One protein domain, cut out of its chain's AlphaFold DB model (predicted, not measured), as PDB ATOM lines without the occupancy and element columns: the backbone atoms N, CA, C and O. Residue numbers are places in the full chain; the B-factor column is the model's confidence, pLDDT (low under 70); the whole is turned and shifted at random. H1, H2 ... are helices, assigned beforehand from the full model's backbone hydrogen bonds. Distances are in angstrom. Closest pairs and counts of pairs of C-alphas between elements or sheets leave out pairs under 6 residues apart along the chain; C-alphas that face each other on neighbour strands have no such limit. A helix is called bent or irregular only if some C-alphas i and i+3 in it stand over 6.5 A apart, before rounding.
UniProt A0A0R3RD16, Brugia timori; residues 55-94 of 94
ATOM      1  N   ASP A  55      30.316 -56.374  45.874       78.56
ATOM      2  CA  ASP A  55      29.754 -55.703  47.044       78.56
ATOM      3  C   ASP A  55      30.124 -54.208  47.009       78.56
ATOM      4  O   ASP A  55      31.195 -53.835  46.519       78.56
ATOM      5  N   GLY A  56      29.250 -53.339  47.524       76.94
ATOM      6  CA  GLY A  56      29.521 -51.899  47.591       76.94
ATOM      7  C   GLY A  56      30.827 -51.584  48.329       76.94
ATOM      8  O   GLY A  56      31.519 -50.639  47.965       76.94
ATOM      9  N   LYS A  57      31.214 -52.427  49.295       79.00
ATOM     10  CA  LYS A  57      32.461 -52.314  50.065       79.00
ATOM     11  C   LYS A  57      33.715 -52.687  49.271       79.00
ATOM     12  O   LYS A  57      34.813 -52.300  49.656       79.00
ATOM     13  N   GLU A  58      33.578 -53.420  48.167       84.88
ATOM     14  CA  GLU A  58      34.693 -53.769  47.273       84.88
ATOM     15  C   GLU A  58      34.994 -52.672  46.235       84.88
ATOM     16  O   GLU A  58      35.967 -52.767  45.478       84.88
ATOM     17  N   VAL A  59      34.153 -51.639  46.157       87.12
ATOM     18  CA  VAL A  59      34.303 -50.500  45.248       87.12
ATOM     19  C   VAL A  59      34.591 -49.253  46.079       87.12
ATOM     20  O   VAL A  59      33.956 -49.016  47.100       87.12
ATOM     21  N   SER A  60      35.551 -48.423  45.657       91.19
ATOM     22  CA  SER A  60      35.827 -47.182  46.385       91.19
ATOM     23  C   SER A  60      34.603 -46.264  46.379       91.19
ATOM     24  O   SER A  60      33.998 -46.032  45.330       91.19
ATOM     25  N   LEU A  61      34.270 -45.693  47.540       89.56
ATOM     26  CA  LEU A  61      33.129 -44.785  47.686       89.56
ATOM     27  C   LEU A  61      33.178 -43.632  46.672       89.56
ATOM     28  O   LEU A  61      32.167 -43.338  46.039       89.56
ATOM     29  N   GLN A  62      34.359 -43.048  46.437       92.31
ATOM     30  CA  GLN A  62      34.534 -41.975  45.454       92.31
ATOM     31  C   GLN A  62      34.070 -42.385  44.052       92.31
ATOM     32  O   GLN A  62      33.382 -41.627  43.379       92.31
ATOM     33  N   ARG A  63      34.366 -43.618  43.625       91.94
ATOM     34  CA  ARG A  63      33.946 -44.110  42.309       91.94
ATOM     35  C   ARG A  63      32.424 -44.234  42.202       91.94
ATOM     36  O   ARG A  63      31.877 -44.032  41.120       91.94
ATOM     37  N   ILE A  64      31.749 -44.566  43.304       90.56
ATOM     38  CA  ILE A  64      30.283 -44.628  43.369       90.56
ATOM     39  C   ILE A  64      29.698 -43.209  43.297       90.56
ATOM     40  O   ILE A  64      28.776 -42.977  42.517       90.56
ATOM     41  N   ILE A  65      30.277 -42.254  44.035       92.62
ATOM     42  CA  ILE A  65      29.885 -40.833  44.009       92.62
ATOM     43  C   ILE A  65      30.045 -40.248  42.601       92.62
ATOM     44  O   ILE A  65      29.117 -39.630  42.081       92.62
ATOM     45  N   ASP A  66      31.188 -40.484  41.955       93.69
ATOM     46  CA  ASP A  66      31.478 -39.966  40.615       93.69
ATOM     47  C   ASP A  66      30.505 -40.519  39.566       93.69
ATOM     48  O   ASP A  66      30.133 -39.825  38.616       93.69
ATOM     49  N   TYR A  67      30.091 -41.780  39.715       89.69
ATOM     50  CA  TYR A  67      29.083 -42.382  38.853       89.69
ATOM     51  C   TYR A  67      27.696 -41.771  39.094       89.69
ATOM     52  O   TYR A  67      27.055 -41.350  38.130       89.69
ATOM     53  N   ASP A  68      27.255 -41.668  40.353       92.00
ATOM     54  CA  ASP A  68      25.963 -41.062  40.697       92.00
ATOM     55  C   ASP A  68      25.873 -39.620  40.189       92.00
ATOM     56  O   ASP A  68      24.897 -39.255  39.536       92.00
ATOM     57  N   ALA A  69      26.935 -38.827  40.360       93.50
ATOM     58  CA  ALA A  69      26.980 -37.442  39.903       93.50
ATOM     59  C   ALA A  69      26.817 -37.298  38.378       93.50
ATOM     60  O   ALA A  69      26.251 -36.308  37.911       93.50
ATOM     61  N   LYS A  70      27.236 -38.289  37.574       92.38
ATOM     62  CA  LYS A  70      27.000 -38.279  36.115       92.38
ATOM     63  C   LYS A  70      25.523 -38.421  35.760       92.38
ATOM     64  O   LYS A  70      25.104 -37.869  34.737       92.38
ATOM     65  N   VAL A  71      24.758 -39.141  36.577       86.00
ATOM     66  CA  VAL A  71      23.329 -39.412  36.368       86.00
ATOM     67  C   VAL A  71      22.479 -38.330  37.032       86.00
ATOM     68  O   VAL A  71      21.705 -37.665  36.350       86.00
ATOM     69  N   ALA A  72      22.679 -38.102  38.332       86.75
ATOM     70  CA  ALA A  72      21.932 -37.152  39.154       86.75
ATOM     71  C   ALA A  72      22.313 -35.682  38.905       86.75
ATOM     72  O   ALA A  72      21.577 -34.785  39.310       86.75
ATOM     73  N   LYS A  73      23.449 -35.426  38.239       88.75
ATOM     74  CA  LYS A  73      23.996 -34.085  37.953       88.75
ATOM     75  C   LYS A  73      24.354 -33.262  39.202       88.75
ATOM     76  O   LYS A  73      24.479 -32.045  39.114       88.75
ATOM     77  N   CYS A  74      24.569 -33.912  40.347       89.88
ATOM     78  CA  CYS A  74      25.052 -33.294  41.586       89.88
ATOM     79  C   CYS A  74      25.812 -34.311  42.456       89.88
ATOM     80  O   CYS A  74      25.621 -35.518  42.313       89.88
ATOM     81  N   GLN A  75      26.677 -33.834  43.356       91.62
ATOM     82  CA  GLN A  75      27.337 -34.698  44.341       91.62
ATOM     83  C   GLN A  75      26.441 -34.865  45.568       91.62
ATOM     84  O   GLN A  75      26.033 -33.881  46.182       91.62
ATOM     85  N   ARG A  76      26.129 -36.113  45.924       94.56
ATOM     86  CA  ARG A  76      25.266 -36.457  47.067       94.56
ATOM     87  C   ARG A  76      25.913 -37.535  47.929       94.56
ATOM     88  O   ARG A  76      25.338 -38.599  48.144       94.56
ATOM     89  N   GLU A  77      27.132 -37.266  48.385       94.44
ATOM     90  CA  GLU A  77      27.950 -38.226  49.131       94.44
ATOM     91  C   GLU A  77      27.214 -38.831  50.330       94.44
ATOM     92  O   GLU A  77      27.149 -40.055  50.431       94.44
ATOM     93  N   ASP A  78      26.609 -38.005  51.188       92.38
ATOM     94  CA  ASP A  78      25.920 -38.492  52.389       92.38
ATOM     95  C   ASP A  78      24.811 -39.486  52.045       92.38
ATOM     96  O   ASP A  78      24.682 -40.528  52.689       92.38
ATOM     97  N   PHE A  79      24.045 -39.208  50.987       90.44
ATOM     98  CA  PHE A  79      23.017 -40.119  50.495       90.44
ATOM     99  C   PHE A  79      23.629 -41.441  50.023       90.44
ATOM    100  O   PHE A  79      23.155 -42.505  50.412       90.44
ATOM    101  N   ILE A  80      24.691 -41.395  49.215       90.44
ATOM    102  CA  ILE A  80      25.341 -42.595  48.671       90.44
ATOM    103  C   ILE A  80      25.958 -43.445  49.777       90.44
ATOM    104  O   ILE A  80      25.780 -44.663  49.788       90.44
ATOM    105  N   ARG A  81      26.632 -42.814  50.736       87.75
ATOM    106  CA  ARG A  81      27.238 -43.486  51.882       87.75
ATOM    107  C   ARG A  81      26.185 -44.265  52.676       87.75
ATOM    108  O   ARG A  81      26.310 -45.480  52.818       87.75
ATOM    109  N   HIS A  82      25.101 -43.602  53.081       86.19
ATOM    110  CA  HIS A  82      24.042 -44.229  53.877       86.19
ATOM    111  C   HIS A  82      23.209 -45.253  53.092       86.19
ATOM    112  O   HIS A  82      22.814 -46.280  53.642       86.19
ATOM    113  N   TRP A  83      22.907 -44.987  51.818       82.12
ATOM    114  CA  TRP A  83      21.967 -45.806  51.045       82.12
ATOM    115  C   TRP A  83      22.625 -46.979  50.308       82.12
ATOM    116  O   TRP A  83      21.993 -48.030  50.162       82.12
ATOM    117  N   ALA A  84      23.862 -46.808  49.828       78.44
ATOM    118  CA  ALA A  84      24.532 -47.775  48.957       78.44
ATOM    119  C   ALA A  84      25.655 -48.568  49.641       78.44
ATOM    120  O   ALA A  84      25.874 -49.715  49.258       78.44
ATOM    121  N   VAL A  85      26.373 -47.986  50.612       79.50
ATOM    122  CA  VAL A  85      27.599 -48.596  51.172       79.50
ATOM    123  C   VAL A  85      27.402 -49.097  52.600       79.50
ATOM    124  O   VAL A  85      27.674 -50.262  52.890       79.50
ATOM    125  N   ASP A  86      26.886 -48.244  53.481       83.06
ATOM    126  CA  ASP A  86      26.792 -48.540  54.916       83.06
ATOM    127  C   ASP A  86      25.482 -49.245  55.297       83.06
ATOM    128  O   ASP A  86      25.245 -49.581  56.460       83.06
ATOM    129  N   ARG A  87      24.615 -49.507  54.315       77.81
ATOM    130  CA  ARG A  87      23.325 -50.153  54.544       77.81
ATOM    131  C   ARG A  87      23.539 -51.609  54.971       77.81
ATOM    132  O   ARG A  87      24.099 -52.418  54.232       77.81
ATOM    133  N   ILE A  88      23.069 -51.961  56.167       72.94
ATOM    134  CA  ILE A  88      23.308 -53.282  56.780       72.94
ATOM    135  C   ILE A  88      22.731 -54.455  55.965       72.94
ATOM    136  O   ILE A  88      23.234 -55.575  56.036       72.94
ATOM    137  N   ASP A  89      21.696 -54.199  55.168       70.88
ATOM    138  CA  ASP A  89      21.036 -55.147  54.267       70.88
ATOM    139  C   ASP A  89      21.502 -55.021  52.800       70.88
ATOM    140  O   ASP A  89      21.016 -55.758  51.945       70.88
ATOM    141  N   ALA A  90      22.449 -54.126  52.487       63.53
ATOM    142  CA  ALA A  90      23.092 -54.049  51.168       63.53
ATOM    143  C   ALA A  90      24.206 -55.091  50.979       63.53
ATOM    144  O   ALA A  90      24.897 -55.075  49.963       63.53
ATOM    145  N   VAL A  91      24.366 -56.017  51.926       61.66
ATOM    146  CA  VAL A  91      25.275 -57.153  51.774       61.66
ATOM    147  C   VAL A  91      24.689 -58.116  50.749       61.66
ATOM    148  O   VAL A  91      23.586 -58.641  50.933       61.66
ATOM    149  N   CYS A  92      25.445 -58.388  49.687       56.44
ATOM    150  CA  CYS A  92      25.099 -59.439  48.738       56.44
ATOM    151  C   CYS A  92      25.232 -60.801  49.445       56.44
ATOM    152  O   CYS A  92      26.317 -61.373  49.520       56.44
ATOM    153  N   LYS A  93      24.137 -61.300  50.035       55.12
ATOM    154  CA  LYS A  93      24.094 -62.643  50.627       55.12
ATOM    155  C   LYS A  93      24.079 -63.658  49.488       55.12
ATOM    156  O   LYS A  93      23.097 -63.748  48.753       55.12
ATOM    157  N   VAL A  94      25.212 -64.334  49.322       53.75
ATOM    158  CA  VAL A  94      25.443 -65.387  48.328       53.75
ATOM    159  C   VAL A  94      24.760 -66.680  48.744       53.75
ATOM    160  O   VAL A  94      24.821 -66.997  49.954       53.75
TER     161      VAL A  94
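AT A GLANCE: This is residues 55 to 94 of the 94 residues of a protein of Brugia timori (UniProt A0A0R3RD16). Two short helices, H1 and H2, are joined by a tight link that folds the chain back, and they pack at a wide angle: the first part of H1, residues 61 to 65, meets H2, while the rest of H1 slants away from it. Beyond H2 an unnamed tail, residues 86 to 94, carries the chain to one end of the longest axis, with the link between the helices near the other end. The printed part has 40 residues, 21 of them in the two named helices, in the order H1, H2; there is no named strand and the class is all helix. It is only just compact, close to loose, with a radius of gyration of the C-alphas of 10.4 A, and the C-alphas span 33 by 15 by 13 A.

HOW THE PARTS SIT: H1, residues 61 to 72, touches H2, residues 77 to 85, with its residues 61 to 65 alone. The closest C-alphas of the two are those of Ile 65 and Glu 77, 6.1 A apart. Their lines stand at 71 degrees, only just about perpendicular, and their centres are 10.6 A apart. In H2 every O i to N i+4 pair is within hydrogen-bond range; in H1 7 of 8 are.

IN THESE COORDINATES: After residues 55 to 60, H1 begins at C-alpha 61 (33.129, -44.785, 47.686) and runs 16.0 A to C-alpha 72 (21.932, -37.152, 39.154). H2 runs 10.6 A, from C-alpha 77 to C-alpha 85 (27.599, -48.596, 51.172). H2 is neither bent nor irregular, but only just: C-alphas 82 and 85 are 6.2 A apart.

THE WHOLE: The two C-alphas farthest apart are those of Lys 73 and Val 94, at 33.0 A. The printed part has no cut, and the link from H1 to H2 is tight, with 4 residues. Val 94 is the chain's last residue. The mean pLDDT of the printed part is 83.3, and residues 90 to 94 are under 70.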